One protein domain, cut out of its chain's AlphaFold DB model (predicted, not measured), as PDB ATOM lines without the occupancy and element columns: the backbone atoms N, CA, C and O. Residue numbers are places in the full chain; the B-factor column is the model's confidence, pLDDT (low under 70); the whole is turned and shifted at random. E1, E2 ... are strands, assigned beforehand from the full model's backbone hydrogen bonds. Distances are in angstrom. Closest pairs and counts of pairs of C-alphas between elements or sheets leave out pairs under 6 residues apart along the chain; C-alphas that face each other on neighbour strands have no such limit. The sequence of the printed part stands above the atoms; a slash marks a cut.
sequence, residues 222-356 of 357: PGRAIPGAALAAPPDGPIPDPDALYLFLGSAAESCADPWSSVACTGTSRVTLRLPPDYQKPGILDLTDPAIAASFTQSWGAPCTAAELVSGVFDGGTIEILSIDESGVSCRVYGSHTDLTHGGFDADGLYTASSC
ATOM      1  N   PRO A 222      -9.894 -12.281 -27.355       94.38
ATOM      2  CA  PRO A 222     -11.313 -12.109 -27.599       94.38
ATOM      3  C   PRO A 222     -11.585 -11.648 -29.034       94.38
ATOM      4  O   PRO A 222     -10.802 -10.941 -29.670       94.38
ATOM      5  N   GLY A 223     -12.765 -11.995 -29.522       94.44
ATOM      6  CA  GLY A 223     -13.346 -11.399 -30.708       94.44
ATOM      7  C   GLY A 223     -14.865 -11.447 -30.658       94.44
ATOM      8  O   GLY A 223     -15.463 -11.923 -29.688       94.44
ATOM      9  N   ARG A 224     -15.497 -11.030 -31.749       94.81
ATOM     10  CA  ARG A 224     -16.928 -11.246 -31.983       94.81
ATOM     11  C   ARG A 224     -17.209 -11.603 -33.429       94.81
ATOM     12  O   ARG A 224     -16.491 -11.168 -34.331       94.81
ATOM     13  N   ALA A 225     -18.274 -12.360 -33.616       96.06
ATOM     14  CA  ALA A 225     -18.819 -12.730 -34.905       96.06
ATOM     15  C   ALA A 225     -20.222 -12.118 -35.026       96.06
ATOM     16  O   ALA A 225     -21.076 -12.358 -34.175       96.06
ATOM     17  N   ILE A 226     -20.450 -11.287 -36.042       95.81
ATOM     18  CA  ILE A 226     -21.727 -10.595 -36.260       95.81
ATOM     19  C   ILE A 226     -22.241 -10.936 -37.660       95.81
ATOM     20  O   ILE A 226     -21.544 -10.649 -38.637       95.81
ATOM     21  N   PRO A 227     -23.447 -11.514 -37.797       95.88
ATOM     22  CA  PRO A 227     -24.090 -11.652 -39.098       95.88
ATOM     23  C   PRO A 227     -24.282 -10.275 -39.738       95.88
ATOM     24  O   PRO A 227     -24.745  -9.345 -39.081       95.88
ATOM     25  N   GLY A 228     -23.976 -10.126 -41.023       94.69
ATOM     26  CA  GLY A 228     -24.077  -8.840 -41.709       94.69
ATOM     27  C   GLY A 228     -25.486  -8.250 -41.677       94.69
ATOM     28  O   GLY A 228     -25.638  -7.038 -41.571       94.69
ATOM     29  N   ALA A 229     -26.523  -9.094 -41.640       94.38
ATOM     30  CA  ALA A 229     -27.911  -8.662 -41.463       94.38
ATOM     31  C   ALA A 229     -28.186  -7.966 -40.111       94.38
ATOM     32  O   ALA A 229     -29.134  -7.186 -40.011       94.38
ATOM     33  N   ALA A 230     -27.374  -8.232 -39.083       92.44
ATOM     34  CA  ALA A 230     -27.443  -7.596 -37.765       92.44
ATOM     35  C   ALA A 230     -26.521  -6.366 -37.648       92.44
ATOM     36  O   ALA A 230     -26.517  -5.677 -36.628       92.44
ATOM     37  N   LEU A 231     -25.731  -6.077 -38.686       91.00
ATOM     38  CA  LEU A 231     -24.714  -5.039 -38.673       91.00
ATOM     39  C   LEU A 231     -25.257  -3.747 -39.300       91.00
ATOM     40  O   LEU A 231     -25.702  -3.724 -40.448       91.00
ATOM     41  N   ALA A 232     -25.199  -2.640 -38.557       88.81
ATOM     42  CA  ALA A 232     -25.469  -1.321 -39.127       88.81
ATOM     43  C   ALA A 232     -24.404  -0.960 -40.176       88.81
ATOM     44  O   ALA A 232     -23.298  -1.496 -40.147       88.81
ATOM     45  N   ALA A 233     -24.694  -0.027 -41.085       86.94
ATOM     46  CA  ALA A 233     -23.651   0.490 -41.967       86.94
ATOM     47  C   ALA A 233     -22.585   1.258 -41.159       86.94
ATOM     48  O   ALA A 233     -22.957   2.031 -40.268       86.94
ATOM     49  N   PRO A 234     -21.282   1.067 -41.445       85.00
ATOM     50  CA  PRO A 234     -20.248   1.906 -40.862       85.00
ATOM     51  C   PRO A 234     -20.422   3.364 -41.323       85.00
ATOM     52  O   PRO A 234     -20.975   3.601 -42.404       85.00
ATOM     53  N   PRO A 235     -19.940   4.351 -40.543       82.50
ATOM     54  CA  PRO A 235     -19.920   5.748 -40.972       82.50
ATOM     55  C   PRO A 235     -19.258   5.882 -42.349       82.50
ATOM     56  O   PRO A 235     -18.150   5.393 -42.549       82.50
ATOM     57  N   ASP A 236     -19.964   6.499 -43.299       83.44
ATOM     58  CA  ASP A 236     -19.517   6.719 -44.686       83.44
ATOM     59  C   ASP A 236     -19.162   5.451 -45.495       83.44
ATOM     60  O   ASP A 236     -18.596   5.544 -46.587       83.44
ATOM     61  N   GLY A 237     -19.514   4.260 -45.000       84.19
ATOM     62  CA  GLY A 237     -19.222   2.989 -45.655       84.19
ATOM     63  C   GLY A 237     -20.436   2.327 -46.320       84.19
ATOM     64  O   GLY A 237     -21.579   2.762 -46.157       84.19
ATOM     65  N   PRO A 238     -20.203   1.262 -47.110       89.56
ATOM     66  CA  PRO A 238     -21.275   0.519 -47.757       89.56
ATOM     67  C   PRO A 238     -22.126  -0.242 -46.736       89.56
ATOM     68  O   PRO A 238     -21.667  -0.595 -45.650       89.56
ATOM     69  N   ILE A 239     -23.367  -0.544 -47.120       92.69
ATOM     70  CA  ILE A 239     -24.231  -1.438 -46.344       92.69
ATOM     71  C   ILE A 239     -23.555  -2.821 -46.261       92.69
ATOM     72  O   ILE A 239     -23.139  -3.337 -47.305       92.69
ATOM     73  N   PRO A 240     -23.441  -3.422 -45.060       93.88
ATOM     74  CA  PRO A 240     -22.907  -4.763 -44.896       93.88
ATOM     75  C   PRO A 240     -23.698  -5.788 -45.706       93.88
ATOM     76  O   PRO A 240     -24.927  -5.777 -45.706       93.88
ATOM     77  N   ASP A 241     -22.986  -6.685 -46.389       95.81
ATOM     78  CA  ASP A 241     -23.593  -7.856 -47.027       95.81
ATOM     79  C   ASP A 241     -24.376  -8.678 -45.984       95.81
ATOM     80  O   ASP A 241     -23.750  -9.151 -45.030       95.81
ATOM     81  N   PRO A 242     -25.705  -8.843 -46.130       96.62
ATOM     82  CA  PRO A 242     -26.533  -9.514 -45.133       96.62
ATOM     83  C   PRO A 242     -26.193 -10.996 -44.939       96.62
ATOM     84  O   PRO A 242     -26.437 -11.514 -43.849       96.62
ATOM     85  N   ASP A 243     -25.618 -11.653 -45.950       97.56
ATOM     86  CA  ASP A 243     -25.293 -13.085 -45.917       97.56
ATOM     87  C   ASP A 243     -23.862 -13.350 -45.412       97.56
ATOM     88  O   ASP A 243     -23.479 -14.494 -45.153       97.56
ATOM     89  N   ALA A 244     -23.049 -12.302 -45.253       97.50
ATOM     90  CA  ALA A 244     -21.685 -12.422 -44.757       97.50
ATOM     91  C   ALA A 244     -21.624 -12.480 -43.223       97.50
ATOM     92  O   ALA A 244     -22.440 -11.883 -42.521       97.50
ATOM     93  N   LEU A 245     -20.596 -13.140 -42.694       97.25
ATOM     94  CA  LEU A 245     -20.249 -13.112 -41.277       97.25
ATOM     95  C   LEU A 245     -19.075 -12.158 -41.065       97.25
ATOM     96  O   LEU A 245     -18.011 -12.348 -41.648       97.25
ATOM     97  N   TYR A 246     -19.243 -11.148 -40.220       96.56
ATOM     98  CA  TYR A 246     -18.176 -10.211 -39.888       96.56
ATOM     99  C   TYR A 246     -17.463 -10.663 -38.622       96.56
ATOM    100  O   TYR A 246     -18.100 -10.823 -37.579       96.56
ATOM    101  N   LEU A 247     -16.149 -10.849 -38.703       96.50
ATOM    102  CA  LEU A 247     -15.308 -11.145 -37.548       96.50
ATOM    103  C   LEU A 247     -14.536  -9.900 -37.149       96.50
ATOM    104  O   LEU A 247     -13.904  -9.255 -37.982       96.50
ATOM    105  N   PHE A 248     -14.549  -9.604 -35.858       95.12
ATOM    106  CA  PHE A 248     -13.730  -8.566 -35.255       95.12
ATOM    107  C   PHE A 248     -12.890  -9.227 -34.169       95.12
ATOM    108  O   PHE A 248     -13.424  -9.642 -33.140       95.12
ATOM    109  N   LEU A 249     -11.596  -9.377 -34.423       95.06
ATOM    110  CA  LEU A 249     -10.641 -10.085 -33.570       95.06
ATOM    111  C   LEU A 249      -9.697  -9.050 -32.975       95.06
ATOM    112  O   LEU A 249      -9.210  -8.212 -33.721       95.06
ATOM    113  N   GLY A 250      -9.421  -9.052 -31.676       91.31
ATOM    114  CA  GLY A 250      -8.586  -7.991 -31.115       91.31
ATOM    115  C   GLY A 250      -7.928  -8.337 -29.796       91.31
ATOM    116  O   GLY A 250      -8.175  -9.387 -29.208       91.31
ATOM    117  N   SER A 251      -7.076  -7.430 -29.324       87.25
ATOM    118  CA  SER A 251      -6.406  -7.565 -28.025       87.25
ATOM    119  C   SER A 251      -7.294  -7.180 -26.835       87.25
ATOM    120  O   SER A 251      -6.923  -7.412 -25.687       87.25
ATOM    121  N   ALA A 252      -8.480  -6.624 -27.089       85.50
ATOM    122  CA  ALA A 252      -9.459  -6.272 -26.069       85.50
ATOM    123  C   ALA A 252     -10.862  -6.751 -26.446       85.50
ATOM    124  O   ALA A 252     -11.225  -6.827 -27.618       85.50
ATOM    125  N   ALA A 253     -11.662  -7.059 -25.424       81.81
ATOM    126  CA  ALA A 253     -13.066  -7.385 -25.610       81.81
ATOM    127  C   ALA A 253     -13.833  -6.152 -26.105       81.81
ATOM    128  O   ALA A 253     -13.750  -5.072 -25.522       81.81
ATOM    129  N   GLU A 254     -14.615  -6.336 -27.160       78.44
ATOM    130  CA  GLU A 254     -15.426  -5.291 -27.778       78.44
ATOM    131  C   GLU A 254     -16.914  -5.652 -27.659       78.44
ATOM    132  O   GLU A 254     -17.288  -6.827 -27.634       78.44
ATOM    133  N   SER A 255     -17.782  -4.642 -27.552       83.38
ATOM    134  CA  SER A 255     -19.220  -4.861 -27.354       83.38
ATOM    135  C   SER A 255     -19.958  -5.108 -28.675       83.38
ATOM    136  O   SER A 255     -19.605  -4.531 -29.701       83.38
ATOM    137  N   CYS A 256     -21.047  -5.882 -28.635       87.31
ATOM    138  CA  CYS A 256     -21.933  -6.070 -29.792       87.31
ATOM    139  C   CYS A 256     -22.757  -4.816 -30.150       87.31
ATOM    140  O   CYS A 256     -23.333  -4.761 -31.228       87.31
ATOM    141  N   ALA A 257     -22.848  -3.822 -29.257       83.81
ATOM    142  CA  ALA A 257     -23.743  -2.676 -29.434       83.81
ATOM    143  C   ALA A 257     -23.233  -1.655 -30.463       83.81
ATOM    144  O   ALA A 257     -24.034  -0.999 -31.124       83.81
ATOM    145  N   ASP A 258     -21.913  -1.518 -30.588       80.06
ATOM    146  CA  ASP A 258     -21.282  -0.636 -31.569       80.06
ATOM    147  C   ASP A 258     -20.015  -1.299 -32.125       80.06
ATOM    148  O   ASP A 258     -18.902  -1.045 -31.654       80.06
ATOM    149  N   PRO A 259     -20.170  -2.193 -33.108       79.06
ATOM    150  CA  PRO A 259     -19.049  -2.935 -33.658       79.06
ATOM    151  C   PRO A 259     -18.127  -2.079 -34.527       79.06
ATOM    152  O   PRO A 259     -17.009  -2.508 -34.808       79.06
ATOM    153  N   TRP A 260     -18.579  -0.892 -34.937       81.12
ATOM    154  CA  TRP A 260     -17.785   0.050 -35.718       81.12
ATOM    155  C   TRP A 260     -17.067   1.073 -34.859       81.12
ATOM    156  O   TRP A 260     -16.173   1.743 -35.381       81.12
ATOM    157  N   SER A 261     -17.412   1.176 -33.567       73.00
ATOM    158  CA  SER A 261     -16.654   1.987 -32.619       73.00
ATOM    159  C   SER A 261     -15.163   1.730 -32.819       73.00
ATOM    160  O   SER A 261     -14.702   0.589 -32.952       73.00
ATOM    161  N   SER A 262     -14.418   2.821 -32.987       62.66
ATOM    162  CA  SER A 262     -12.980   2.766 -33.209       62.66
ATOM    163  C   SER A 262     -12.329   1.971 -32.087       62.66
ATOM    164  O   SER A 262     -12.761   2.075 -30.936       62.66
ATOM    165  N   VAL A 263     -11.257   1.252 -32.418       66.06
ATOM    166  CA  VAL A 263     -10.299   0.743 -31.433       66.06
ATOM    167  C   VAL A 263     -10.050   1.859 -30.420       66.06
ATOM    168  O   VAL A 263      -9.622   2.953 -30.796       66.06
ATOM    169  N   ALA A 264     -10.445   1.632 -29.163       66.31
ATOM    170  CA  ALA A 264     -10.293   2.642 -28.129       66.31
ATOM    171  C   ALA A 264      -8.814   3.045 -28.065       66.31
ATOM    172  O   ALA A 264      -7.944   2.198 -28.249       66.31
ATOM    173  N   CYS A 265      -8.526   4.329 -27.833       74.62
ATOM    174  CA  CYS A 265      -7.167   4.834 -27.626       74.62
ATOM    175  C   CYS A 265      -6.570   4.281 -26.324       74.62
ATOM    176  O   CYS A 265      -6.445   4.989 -25.324       74.62
ATOM    177  N   THR A 266      -6.304   2.984 -26.320       76.31
ATOM    178  CA  THR A 266      -5.958   2.169 -25.159       76.31
ATOM    179  C   THR A 266      -4.763   1.267 -25.448       76.31
ATOM    180  O   THR A 266      -4.480   0.380 -24.654       76.31
ATOM    181  N   GLY A 267      -4.066   1.465 -26.573       80.19
ATOM    182  CA  GLY A 267      -2.978   0.578 -26.989       80.19
ATOM    183  C   GLY A 267      -3.470  -0.763 -27.543       80.19
ATOM    184  O   GLY A 267      -2.778  -1.769 -27.437       80.19
ATOM    185  N   THR A 268      -4.704  -0.820 -28.048       87.25
ATOM    186  CA  THR A 268      -5.339  -2.053 -28.531       87.25
ATOM    187  C   THR A 268      -5.228  -2.199 -30.046       87.25
ATOM    188  O   THR A 268      -4.987  -1.227 -30.767       87.25
ATOM    189  N   SER A 269      -5.396  -3.427 -30.529       89.81
ATOM    190  CA  SER A 269      -5.421  -3.785 -31.946       89.81
ATOM    191  C   SER A 269      -6.698  -4.544 -32.286       89.81
ATOM    192  O   SER A 269      -7.297  -5.204 -31.430       89.81
ATOM    193  N   ARG A 270      -7.110  -4.445 -33.549       92.81
ATOM    194  CA  ARG A 270      -8.253  -5.151 -34.114       92.81
ATOM    195  C   ARG A 270      -7.985  -5.565 -35.552       92.81
ATOM    196  O   ARG A 270      -7.556  -4.747 -36.356       92.81
ATOM    197  N   VAL A 271      -8.346  -6.794 -35.878       94.81
ATOM    198  CA  VAL A 271      -8.522  -7.327 -37.227       94.81
ATOM    199  C   VAL A 271     -10.015  -7.376 -37.529       94.81
ATOM    200  O   VAL A 271     -10.817  -7.778 -36.685       94.81
ATOM    201  N   THR A 272     -10.408  -6.953 -38.722       95.38
ATOM    202  CA  THR A 272     -11.782  -7.030 -39.217       95.38
ATOM    203  C   THR A 272     -11.810  -7.827 -40.511       95.38
ATOM    204  O   THR A 272     -11.063  -7.529 -41.438       95.38
ATOM    205  N   LEU A 273     -12.674  -8.836 -40.562       96.31
ATOM    206  CA  LEU A 273     -12.853  -9.740 -41.698       96.31
ATOM    207  C   LEU A 273     -14.332  -9.791 -42.063       96.31
ATOM    208  O   LEU A 273     -15.190  -9.789 -41.180       96.31
ATOM    209  N   ARG A 274     -14.634  -9.914 -43.350       96.81
ATOM    210  CA  ARG A 274     -15.972 -10.207 -43.867       96.81
ATOM    211  C   ARG A 274     -15.935 -11.563 -44.551       96.81
ATOM    212  O   ARG A 274     -15.432 -11.651 -45.657       96.81
ATOM    213  N   LEU A 275     -16.515 -12.596 -43.958       97.81
ATOM    214  CA  LEU A 275     -16.557 -13.944 -44.527       97.81
ATOM    215  C   LEU A 275     -17.838 -14.164 -45.349       97.81
ATOM    216  O   LEU A 275     -18.922 -14.278 -44.762       97.81
ATOM    217  N   PRO A 276     -17.755 -14.273 -46.688       97.69
ATOM    218  CA  PRO A 276     -18.897 -14.684 -47.500       97.69
ATOM    219  C   PRO A 276     -19.339 -16.116 -47.147       97.69
ATOM    220  O   PRO A 276     -18.529 -16.875 -46.607       97.69
ATOM    221  N   PRO A 277     -20.569 -16.536 -47.496       97.81
ATOM    222  CA  PRO A 277     -21.088 -17.869 -47.168       97.81
ATOM    223  C   PRO A 277     -20.147 -19.028 -47.524       97.81
ATOM    224  O   PRO A 277     -19.966 -19.952 -46.733       97.81
ATOM    225  N   ASP A 278     -19.468 -18.950 -48.673       97.56
ATOM    226  CA  ASP A 278     -18.544 -19.997 -49.130       97.56
ATOM    227  C   ASP A 278     -17.315 -20.186 -48.219       97.56
ATOM    228  O   ASP A 278     -16.698 -21.260 -48.236       97.56
ATOM    229  N   TYR A 279     -16.996 -19.173 -47.408       98.00
ATOM    230  CA  TYR A 279     -15.870 -19.110 -46.474       98.00
ATOM    231  C   TYR A 279     -16.290 -19.329 -45.009       98.00
ATOM    232  O   TYR A 279     -15.432 -19.407 -44.133       98.00
ATOM    233  N   GLN A 280     -17.587 -19.469 -44.714       97.50
ATOM    234  CA  GLN A 280     -18.110 -19.713 -43.362       97.50
ATOM    235  C   GLN A 280     -18.002 -21.199 -42.976       97.50
ATOM    236  O   GLN A 280     -18.989 -21.869 -42.675       97.50
ATOM    237  N   LYS A 281     -16.786 -21.745 -43.023       97.81
ATOM    238  CA  LYS A 281     -16.471 -23.138 -42.681       97.81
ATOM    239  C   LYS A 281     -15.016 -23.257 -42.222       97.81
ATOM    240  O   LYS A 281     -14.217 -22.389 -42.570       97.81
ATOM    241  N   PRO A 282     -14.646 -24.323 -41.491       98.50
ATOM    242  CA  PRO A 282     -13.251 -24.557 -41.149       98.50
ATOM    243  C   PRO A 282     -12.365 -24.614 -42.396       98.50
ATOM    244  O   PRO A 282     -12.744 -25.214 -43.408       98.50
ATOM    245  N   GLY A 283     -11.195 -23.987 -42.326       97.50
ATOM    246  CA  GLY A 283     -10.295 -23.855 -43.465       97.50
ATOM    247  C   GLY A 283      -9.276 -22.735 -43.307       97.50
ATOM    248  O   GLY A 283      -9.356 -21.924 -42.390       97.50
ATOM    249  N   ILE A 284      -8.316 -22.710 -44.224       97.31
ATOM    250  CA  ILE A 284      -7.211 -21.752 -44.255       97.31
ATOM    251  C   ILE A 284      -7.496 -20.721 -45.345       97.31
ATOM    252  O   ILE A 284      -7.728 -21.101 -46.495       97.31
ATOM    253  N   LEU A 285      -7.492 -19.441 -44.981       97.50
ATOM    254  CA  LEU A 285      -7.807 -18.314 -45.855       97.50
ATOM    255  C   LEU A 285      -6.638 -17.327 -45.877       97.50
ATOM    256  O   LEU A 285      -6.082 -16.991 -44.834       97.50
ATOM    257  N   ASP A 286      -6.298 -16.844 -47.066       96.81
ATOM    258  CA  ASP A 286      -5.289 -15.803 -47.255       96.81
ATOM    259  C   ASP A 286      -5.867 -14.440 -46.836       96.81
ATOM    260  O   ASP A 286      -6.958 -14.071 -47.281       96.81
ATOM    261  N   LEU A 287      -5.158 -13.689 -45.988       96.75
ATOM    262  CA  LEU A 287      -5.600 -12.358 -45.545       96.75
ATOM    263  C   LEU A 287      -5.626 -11.331 -46.687       96.75
ATOM    264  O   LEU A 287      -6.318 -10.319 -46.586       96.75
ATOM    265  N   THR A 288      -4.929 -11.601 -47.788       96.25
ATOM    266  CA  THR A 288      -4.926 -10.771 -48.996       96.25
ATOM    267  C   THR A 288      -6.068 -11.106 -49.962       96.25
ATOM    268  O   THR A 288      -6.260 -10.381 -50.942       96.25
ATOM    269  N   ASP A 289      -6.856 -12.163 -49.703       97.19
ATOM    270  CA  ASP A 289      -7.992 -12.526 -50.554       97.19
ATOM    271  C   ASP A 289      -9.038 -11.388 -50.547       97.19
ATOM    272  O   ASP A 289      -9.662 -11.101 -49.515       97.19
ATOM    273  N   PRO A 290      -9.296 -10.734 -51.698       95.75
ATOM    274  CA  PRO A 290     -10.248  -9.631 -51.762       95.75
ATOM    275  C   PRO A 290     -11.684 -10.052 -51.414       95.75
ATOM    276  O   PRO A 290     -12.506  -9.191 -51.085       95.75
ATOM    277  N   ALA A 291     -12.017 -11.347 -51.466       95.69
ATOM    278  CA  ALA A 291     -13.328 -11.848 -51.066       95.69
ATOM    279  C   ALA A 291     -13.594 -11.613 -49.572       95.69
ATOM    280  O   ALA A 291     -14.708 -11.197 -49.217       95.69
ATOM    281  N   ILE A 292     -12.579 -11.810 -48.720       95.81
ATOM    282  CA  ILE A 292     -12.732 -11.720 -47.263       95.81
ATOM    283  C   ILE A 292     -12.544 -10.305 -46.701       95.81
ATOM    284  O   ILE A 292     -12.867 -10.057 -45.540       95.81
ATOM    285  N   ALA A 293     -12.049  -9.372 -47.526       93.69
ATOM    286  CA  ALA A 293     -11.879  -7.954 -47.197       93.69
ATOM    287  C   ALA A 293     -11.230  -7.721 -45.815       93.69
ATOM    288  O   ALA A 293     -11.751  -6.963 -44.993       93.69
ATOM    289  N   ALA A 294     -10.117  -8.412 -45.548       96.44
ATOM    290  CA  ALA A 294      -9.411  -8.300 -44.281       96.44
ATOM    291  C   ALA A 294      -8.784  -6.908 -44.123       96.44
ATOM    292  O   ALA A 294      -8.178  -6.357 -45.043       96.44
ATOM    293  N   SER A 295      -8.909  -6.336 -42.933       94.81
ATOM    294  CA  SER A 295      -8.290  -5.065 -42.563       94.81
ATOM    295  C   SER A 295      -7.891  -5.081 -41.099       94.81
ATOM    296  O   SER A 295      -8.351  -5.925 -40.326       94.81
ATOM    297  N   PHE A 296      -7.051  -4.135 -40.703       94.00
ATOM    298  CA  PHE A 296      -6.668  -3.963 -39.316       94.00
ATOM    299  C   PHE A 296      -6.764  -2.512 -38.866       94.00
ATOM    300  O   PHE A 296      -6.823  -1.568 -39.657       94.00
ATOM    301  N   THR A 297      -6.801  -2.329 -37.554       90.88
ATOM    302  CA  THR A 297      -6.646  -1.044 -36.884       90.88
ATOM    303  C   THR A 297      -5.870  -1.243 -35.589       90.88
ATOM    304  O   THR A 297      -6.083  -2.219 -34.873       90.88
ATOM    305  N   GLN A 298      -4.984  -0.312 -35.266       89.19
ATOM    306  CA  GLN A 298      -4.170  -0.321 -34.058       89.19
ATOM    307  C   GLN A 298      -4.130   1.081 -33.459       89.19
ATOM    308  O   GLN A 298      -4.054   2.072 -34.183       89.19
ATOM    309  N   SER A 299      -4.161   1.157 -32.131       86.69
ATOM    310  CA  SER A 299      -3.868   2.375 -31.375       86.69
ATOM    311  C   SER A 299      -2.551   2.203 -30.631       86.69
ATOM    312  O   SER A 299      -2.276   1.129 -30.100       86.69
ATOM    313  N   TRP A 300      -1.705   3.229 -30.641       77.06
ATOM    314  CA  TRP A 300      -0.320   3.115 -30.155       77.06
ATOM    315  C   TRP A 300      -0.097   3.723 -28.771       77.06
ATOM    316  O   TRP A 300       0.977   3.599 -28.190       77.06
ATOM    317  N   GLY A 301      -1.121   4.374 -28.228       66.56
ATOM    318  CA  GLY A 301      -1.045   5.071 -26.954       66.56
ATOM    319  C   GLY A 301      -2.407   5.227 -26.293       66.56
ATOM    320  O   GLY A 301      -3.452   4.915 -26.872       66.56
ATOM    321  N   ALA A 302      -2.373   5.716 -25.057       68.94
ATOM    322  CA  ALA A 302      -3.549   6.058 -24.272       68.94
ATOM    323  C   ALA A 302      -3.270   7.324 -23.435       68.94
ATOM    324  O   ALA A 302      -2.445   7.263 -22.519       68.94
ATOM    325  N   PRO A 303      -3.939   8.468 -23.695       72.56
ATOM    326  CA  PRO A 303      -4.827   8.745 -24.830       72.56
ATOM    327  C   PRO A 303      -4.060   8.763 -26.160       72.56
ATOM    328  O   PRO A 303      -2.843   8.906 -26.162       72.56
ATOM    329  N   CYS A 304      -4.775   8.646 -27.279       71.19
ATOM    330  CA  CYS A 304      -4.194   8.696 -28.615       71.19
ATOM    331  C   CYS A 304      -4.867   9.782 -29.464       71.19
ATOM    332  O   CYS A 304      -6.049  10.100 -29.308       71.19
ATOM    333  N   THR A 305      -4.085  10.410 -30.322       78.19
ATOM    334  CA  THR A 305      -4.502  11.344 -31.359       78.19
ATOM    335  C   THR A 305      -4.920  10.565 -32.604       78.19
ATOM    336  O   THR A 305      -4.577   9.398 -32.768       78.19
ATOM    337  N   ALA A 306      -5.621  11.214 -33.537       72.94
ATOM    338  CA  ALA A 306      -5.964  10.582 -34.815       72.94
ATOM    339  C   ALA A 306      -4.727  10.100 -35.606       72.94
ATOM    340  O   ALA A 306      -4.852   9.198 -36.421       72.94
ATOM    341  N   ALA A 307      -3.545  10.680 -35.356       73.38
ATOM    342  CA  ALA A 307      -2.285  10.256 -35.967       73.38
ATOM    343  C   ALA A 307      -1.695   8.978 -35.338       73.38
ATOM    344  O   ALA A 307      -0.824   8.354 -35.931       73.38
ATOM    345  N   GLU A 308      -2.159   8.596 -34.147       80.06
ATOM    346  CA  GLU A 308      -1.739   7.393 -33.413       80.06
ATOM    347  C   GLU A 308      -2.723   6.226 -33.602       80.06
ATOM    348  O   GLU A 308      -2.551   5.165 -32.997       80.06
ATOM    349  N   LEU A 309      -3.755   6.429 -34.431       84.94
ATOM    350  CA  LEU A 309      -4.594   5.375 -34.982       84.94
ATOM    351  C   LEU A 309      -4.066   5.017 -36.363       84.94
ATOM    352  O   LEU A 309      -4.083   5.837 -37.281       84.94
ATOM    353  N   VAL A 310      -3.623   3.777 -36.510       87.12
ATOM    354  CA  VAL A 310      -3.175   3.249 -37.793       87.12
ATOM    355  C   VAL A 310      -4.174   2.208 -38.255       87.12
ATOM    356  O   VAL A 310      -4.477   1.271 -37.521       87.12
ATOM    357  N   SER A 311      -4.681   2.373 -39.470       89.44
ATOM    358  CA  SER A 311      -5.545   1.398 -40.131       89.44
ATOM    359  C   SER A 311      -4.945   1.026 -41.476       89.44
ATOM    360  O   SER A 311      -4.333   1.862 -42.143       89.44
ATOM    361  N   GLY A 312      -5.147  -0.217 -41.888       91.94
ATOM    362  CA  GLY A 312      -4.594  -0.727 -43.131       91.94
ATOM    363  C   GLY A 312      -5.254  -2.019 -43.582       91.94
ATOM    364  O   GLY A 312      -6.198  -2.517 -42.966       91.94
ATOM    365  N   VAL A 313      -4.746  -2.534 -44.692       93.69
ATOM    366  CA  VAL A 313      -5.034  -3.875 -45.202       93.69
ATOM    367  C   VAL A 313      -3.755  -4.689 -45.131       93.69
ATOM    368  O   VAL A 313      -2.664  -4.119 -45.157       93.69
ATOM    369  N   PHE A 314      -3.900  -6.001 -45.039       93.00
ATOM    370  CA  PHE A 314      -2.764  -6.907 -45.000       93.00
ATOM    371  C   PHE A 314      -2.102  -7.016 -46.375       93.00
ATOM    372  O   PHE A 314      -2.783  -7.046 -47.403       93.00
ATOM    373  N   ASP A 315      -0.777  -7.093 -46.385       90.75
ATOM    374  CA  ASP A 315       0.053  -7.410 -47.552       90.75
ATOM    375  C   ASP A 315       0.487  -8.888 -47.586       90.75
ATOM    376  O   ASP A 315       1.096  -9.337 -48.558       90.75
ATOM    377  N   GLY A 316       0.115  -9.656 -46.559       91.38
ATOM    378  CA  GLY A 316       0.340 -11.089 -46.439       91.38
ATOM    379  C   GLY A 316      -0.382 -11.694 -45.234       91.38
ATOM    380  O   GLY A 316      -1.193 -11.050 -44.570       91.38
ATOM    381  N   GLY A 317      -0.076 -12.957 -44.957       92.06
ATOM    382  CA  GLY A 317      -0.589 -13.667 -43.792       92.06
ATOM    383  C   GLY A 317      -1.834 -14.497 -44.063       92.06
ATOM    384  O   GLY A 317      -2.365 -14.587 -45.169       92.06
ATOM    385  N   THR A 318      -2.261 -15.214 -43.038       95.44
ATOM    386  CA  THR A 318      -3.261 -16.268 -43.163       95.44
ATOM    387  C   THR A 318      -4.106 -16.348 -41.904       95.44
ATOM    388  O   THR A 318      -3.605 -16.210 -40.790       95.44
ATOM    389  N   ILE A 319      -5.394 -16.624 -42.084       97.06
ATOM    390  CA  ILE A 319      -6.305 -17.001 -41.011       97.06
ATOM    391  C   ILE A 319      -6.794 -18.435 -41.213       97.06
ATOM    392  O   ILE A 319      -7.318 -18.803 -42.261       97.06
ATOM    393  N   GLU A 320      -6.647 -19.254 -40.184       97.06
ATOM    394  CA  GLU A 320      -7.185 -20.604 -40.103       97.06
ATOM    395  C   GLU A 320      -8.442 -20.593 -39.232       97.06
ATOM    396  O   GLU A 320      -8.378 -20.375 -38.021       97.06
ATOM    397  N   ILE A 321      -9.602 -20.838 -39.834       98.00
ATOM    398  CA  ILE A 321     -10.852 -21.081 -39.117       98.00
ATOM    399  C   ILE A 321     -10.811 -22.518 -38.594       98.00
ATOM    400  O   ILE A 321     -10.850 -23.472 -39.371       98.00
ATOM    401  N   LEU A 322     -10.750 -22.670 -37.273       97.06
ATOM    402  CA  LEU A 322     -10.687 -23.963 -36.588       97.06
ATOM    403  C   LEU A 322     -12.088 -24.535 -36.362       97.06
ATOM    404  O   LEU A 322     -12.333 -25.722 -36.572       97.06
ATOM    405  N   SER A 323     -13.023 -23.678 -35.952       98.06
ATOM    406  CA  SER A 323     -14.429 -24.024 -35.772       98.06
ATOM    407  C   SER A 323     -15.322 -22.816 -36.029       98.06
ATOM    408  O   SER A 323     -14.929 -21.673 -35.796       98.06
ATOM    409  N   ILE A 324     -16.536 -23.086 -36.497       97.88
ATOM    410  CA  ILE A 324     -17.602 -22.104 -36.674       97.88
ATOM    411  C   ILE A 324     -18.929 -22.786 -36.352       97.88
ATOM    412  O   ILE A 324     -19.261 -23.821 -36.932       97.88
ATOM    413  N   ASP A 325     -19.655 -22.234 -35.390       96.38
ATOM    414  CA  ASP A 325     -20.948 -22.737 -34.937       96.38
ATOM    415  C   ASP A 325     -21.803 -21.599 -34.351       96.38
ATOM    416  O   ASP A 325     -21.467 -20.420 -34.461       96.38
ATOM    417  N   GLU A 326     -22.938 -21.945 -33.741       93.75
ATOM    418  CA  GLU A 326     -23.866 -20.973 -33.149       93.75
ATOM    419  C   GLU A 326     -23.247 -20.159 -31.996       93.75
ATOM    420  O   GLU A 326     -23.703 -19.049 -31.716       93.75
ATOM    421  N   SER A 327     -22.217 -20.686 -31.323       94.69
ATOM    422  CA  SER A 327     -21.525 -19.995 -30.230       94.69
ATOM    423  C   SER A 327     -20.519 -18.960 -30.732       94.69
ATOM    424  O   SER A 327     -20.242 -17.984 -30.027       94.69
ATOM    425  N   GLY A 328     -20.009 -19.126 -31.955       96.50
ATOM    426  CA  GLY A 328     -19.062 -18.206 -32.564       96.50
ATOM    427  C   GLY A 328     -18.037 -18.886 -33.468       96.50
ATOM    428  O   GLY A 328     -18.287 -19.931 -34.067       96.50
ATOM    429  N   VAL A 329     -16.866 -18.262 -33.574       97.81
ATOM    430  CA  VAL A 329     -15.750 -18.711 -34.414       97.81
ATOM    431  C   VAL A 329     -14.485 -18.840 -33.578       97.81
ATOM    432  O   VAL A 329     -14.087 -17.896 -32.902       97.81
ATOM    433  N   SER A 330     -13.812 -19.986 -33.656       97.75
ATOM    434  CA  SER A 330     -12.433 -20.121 -33.187       97.75
ATOM    435  C   SER A 330     -11.506 -20.098 -34.390       97.75
ATOM    436  O   SER A 330     -11.725 -20.820 -35.364       97.75
ATOM    437  N   CYS A 331     -10.485 -19.250 -34.346       97.00
ATOM    438  CA  CYS A 331      -9.561 -19.090 -35.459       97.00
ATOM    439  C   CYS A 331      -8.152 -18.762 -34.982       97.00
ATOM    440  O   CYS A 331      -7.951 -18.310 -33.852       97.00
ATOM    441  N   ARG A 332      -7.173 -18.999 -35.850       95.25
ATOM    442  CA  ARG A 332      -5.777 -18.644 -35.623       95.25
ATOM    443  C   ARG A 332      -5.268 -17.781 -36.766       95.25
ATOM    444  O   ARG A 332      -5.565 -18.067 -37.919       95.25
ATOM    445  N   VAL A 333      -4.545 -16.723 -36.433       95.00
ATOM    446  CA  VAL A 333      -3.925 -15.804 -37.392       95.00
ATOM    447  C   VAL A 333      -2.414 -16.023 -37.357       95.00
ATOM    448  O   VAL A 333      -1.864 -16.232 -36.272       95.00
ATOM    449  N   TYR A 334      -1.779 -16.017 -38.531       90.75
ATOM    450  CA  TYR A 334      -0.342 -16.231 -38.699       90.75
ATOM    451  C   TYR A 334       0.230 -15.399 -39.843       90.75
ATOM    452  O   TYR A 334      -0.426 -15.233 -40.878       90.75
ATOM    453  N   GLY A 335       1.488 -14.981 -39.705       86.81
ATOM    454  CA  GLY A 335       2.221 -14.235 -40.722       86.81
ATOM    455  C   GLY A 335       1.541 -12.920 -41.087       86.81
ATOM    456  O   GLY A 335       1.674 -12.469 -42.221       86.81
ATOM    457  N   SER A 336       0.761 -12.349 -40.166       90.56
ATOM    458  CA  SER A 336      -0.005 -11.119 -40.377       90.56
ATOM    459  C   SER A 336       0.840  -9.849 -40.263       90.56
ATOM    460  O   SER A 336       0.298  -8.748 -40.393       90.56
ATOM    461  N   HIS A 337       2.154 -10.007 -40.056       88.25
ATOM    462  CA  HIS A 337       3.125  -8.923 -40.027       88.25
ATOM    463  C   HIS A 337       2.985  -8.023 -41.256       88.25
ATOM    464  O   HIS A 337       3.185  -8.460 -42.388       88.25
ATOM    465  N   THR A 338       2.683  -6.754 -41.013       86.62
ATOM    466  CA  THR A 338       2.642  -5.691 -42.020       86.62
ATOM    467  C   THR A 338       3.627  -4.601 -41.620       86.62
ATOM    468  O   THR A 338       3.554  -4.075 -40.507       86.62
ATOM    469  N   ASP A 339       4.522  -4.208 -42.526       82.44
ATOM    470  CA  ASP A 339       5.459  -3.115 -42.267       82.44
ATOM    471  C   ASP A 339       4.732  -1.761 -42.252       82.44
ATOM    472  O   ASP A 339       4.117  -1.331 -43.228       82.44
ATOM    473  N   LEU A 340       4.843  -1.043 -41.133       77.94
ATOM    474  CA  LEU A 340       4.292   0.299 -40.954       77.94
ATOM    475  C   LEU A 340       5.410   1.289 -40.649       77.94
ATOM    476  O   LEU A 340       6.389   0.941 -39.988       77.94
ATOM    477  N   THR A 341       5.220   2.554 -41.040       71.19
ATOM    478  CA  THR A 341       6.198   3.653 -40.888       71.19
ATOM    479  C   THR A 341       6.744   3.851 -39.477       71.19
ATOM    480  O   THR A 341       7.740   4.553 -39.313       71.19
ATOM    481  N   HIS A 342       6.109   3.277 -38.461       65.56
ATOM    482  CA  HIS A 342       6.451   3.542 -37.078       65.56
ATOM    483  C   HIS A 342       6.687   2.274 -36.217       65.56
ATOM    484  O   HIS A 342       6.839   2.424 -35.011       65.56
ATOM    485  N   GLY A 343       6.682   1.043 -36.760       67.06
ATOM    486  CA  GLY A 343       6.838  -0.160 -35.905       67.06
ATOM    487  C   GLY A 343       6.091  -1.437 -36.300       67.06
ATOM    488  O   GLY A 343       6.107  -2.386 -35.525       67.06
ATOM    489  N   GLY A 344       5.472  -1.479 -37.482       82.62
ATOM    490  CA  GLY A 344       4.740  -2.656 -37.960       82.62
ATOM    491  C   GLY A 344       3.396  -2.910 -37.265       82.62
ATOM    492  O   GLY A 344       3.030  -2.235 -36.302       82.62
ATOM    493  N   PHE A 345       2.636  -3.863 -37.796       86.94
ATOM    494  CA  PHE A 345       1.413  -4.410 -37.212       86.94
ATOM    495  C   PHE A 345       1.485  -5.929 -37.246       86.94
ATOM    496  O   PHE A 345       1.874  -6.485 -38.265       86.94
ATOM    497  N   ASP A 346       1.058  -6.577 -36.165       88.94
ATOM    498  CA  ASP A 346       0.975  -8.028 -36.074       88.94
ATOM    499  C   ASP A 346      -0.263  -8.406 -35.248       88.94
ATOM    500  O   ASP A 346      -0.567  -7.792 -34.215       88.94
ATOM    501  N   ALA A 347      -1.021  -9.376 -35.746       92.31
ATOM    502  CA  ALA A 347      -2.202  -9.945 -35.117       92.31
ATOM    503  C   ALA A 347      -2.110 -11.471 -35.009       92.31
ATOM    504  O   ALA A 347      -3.133 -12.144 -34.892       92.31
ATOM    505  N   ASP A 348      -0.905 -12.033 -35.045       92.06
ATOM    506  CA  ASP A 348      -0.703 -13.461 -34.902       92.06
ATOM    507  C   ASP A 348      -1.150 -13.895 -33.506       92.06
ATOM    508  O   ASP A 348      -0.884 -13.238 -32.488       92.06
ATOM    509  N   GLY A 349      -1.875 -15.009 -33.459       92.12
ATOM    510  CA  GLY A 349      -2.463 -15.499 -32.222       92.12
ATOM    511  C   GLY A 349      -3.705 -16.351 -32.428       92.12
ATOM    512  O   GLY A 349      -4.239 -16.491 -33.529       92.12
ATOM    513  N   LEU A 350      -4.167 -16.947 -31.328       93.88
ATOM    514  CA  LEU A 350      -5.425 -17.686 -31.272       93.88
ATOM    515  C   LEU A 350      -6.543 -16.760 -30.801       93.88
ATOM    516  O   LEU A 350      -6.383 -16.078 -29.790       93.88
ATOM    517  N   TYR A 351      -7.688 -16.816 -31.471       96.06
ATOM    518  CA  TYR A 351      -8.847 -15.991 -31.173       96.06
ATOM    519  C   TYR A 351     -10.107 -16.833 -30.983       96.06
ATOM    520  O   TYR A 351     -10.314 -17.851 -31.654       96.06
ATOM    521  N   THR A 352     -10.980 -16.356 -30.101       96.75
ATOM    522  CA  THR A 352     -12.353 -16.844 -29.965       96.75
ATOM    523  C   THR A 352     -13.308 -15.676 -30.137       96.75
ATOM    524  O   THR A 352     -13.388 -14.787 -29.290       96.75
ATOM    525  N   ALA A 353     -14.038 -15.691 -31.246       96.56
ATOM    526  CA  ALA A 353     -15.001 -14.682 -31.624       96.56
ATOM    527  C   ALA A 353     -16.424 -15.125 -31.286       96.56
ATOM    528  O   ALA A 353     -17.024 -15.894 -32.032       96.56
ATOM    529  N   SER A 354     -16.972 -14.637 -30.176       95.88
ATOM    530  CA  SER A 354     -18.323 -15.000 -29.733       95.88
ATOM    531  C   SER A 354     -19.396 -14.434 -30.661       95.88
ATOM    532  O   SER A 354     -19.291 -13.291 -31.112       95.88
ATOM    533  N   SER A 355     -20.448 -15.207 -30.920       94.50
ATOM    534  CA  SER A 355     -21.588 -14.753 -31.718       94.50
ATOM    535  C   SER A 355     -22.340 -13.617 -31.015       94.50
ATOM    536  O   SER A 355     -22.658 -13.711 -29.825       94.50
ATOM    537  N   CYS A 356     -22.613 -12.536 -31.741       91.81
ATOM    538  CA  CYS A 356     -23.484 -11.460 -31.283       91.81
ATOM    539  C   CYS A 356     -24.938 -11.733 -31.707       91.81
ATOM    540  O   CYS A 356     -25.160 -12.126 -32.854       91.81
TER     541      CYS A 356
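Overview. This is residues 222 to 356 of the 357 residues of an uncharacterized protein of Sorangium cellulosum (UniProt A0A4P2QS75). Picture one twisted sheet of nine strands bent back on itself like a half-closed clam: E4, E7 and E8 make the smaller leaf, E1, E2, E3, E5 and E6 the larger, and E9 is the hinge between them. The sheet is curled like part of a barrel but not closed, with the edge strands E4 and E6 apart, and the long links 228 to 244 and 251 to 268 loop out on the side of the larger leaf away from the smaller one. The printed part has 135 residues, no named helix and nine strands, E1 to E9 along the chain; the class is all strand, though under half of the residues, 54, are in named elements. The sheet is mixed, in the order E4, E7, E8, E9, E1, E2, E3, E5, E6. The whole is compact, with a radius of gyration of the C-alphas of 14.0 A and spans of 36 by 30 by 24 A.

Along the chain. Find C-alpha 222 at (-11.313, -12.109, -27.599); from there E1 runs to residue 227. Read on to E2, residues 245 to 250, and E3, residues 269 to 275, 19.6 A long. Then come E4, residues 283 to 286, E5, residues 295 to 299, and E6, residues 309 to 312. E7, residues 318 to 325, is 20.6 A long and bends by 56 degrees at residue 322. E8, residues 328 to 334, is 19.8 A long, and E9, residues 349 to 355, is 19.1 A long and ends at C-alpha 355, (-21.588, -14.753, -31.718).

Arrangement. Start with E1, E2 and E3, a meander, each strand the antiparallel neighbour of the one before: look for N 224 and O 248, 2.9 A apart, and N 271 and O 249, 2.7 A. Next to E3 is E5, antiparallel, with N 270 and O 297 at 2.8 A; E5 and E6 form a hairpin, with N 298 and O 310 at 2.8 A. On the other side of E1 is E9, parallel at 43 degrees, with N 223 and O 352 at 2.9 A. E7, E8 and E9 are a second meander; see N 320 and O 332 at 2.8 A, and N 329 and O 353 at 2.8 A. E4 is antiparallel to E7, with N 285 and O 319 at 2.8 A. Between the two leaves, 23 pairs of C-alphas are within 11 A; E3 and E7, for instance, are apart.

Size, cuts and confidence. The C-alphas farthest apart are those of Asp 278 and Pro 303, 40.1 A. The printed part has no cut. The links E1 to E2, E2 to E3 and E8 to E9 are long. The mean pLDDT of the printed part is 89.6; look for values under 70 at residues 262 to 264, 301 to 302 and 342 to 343.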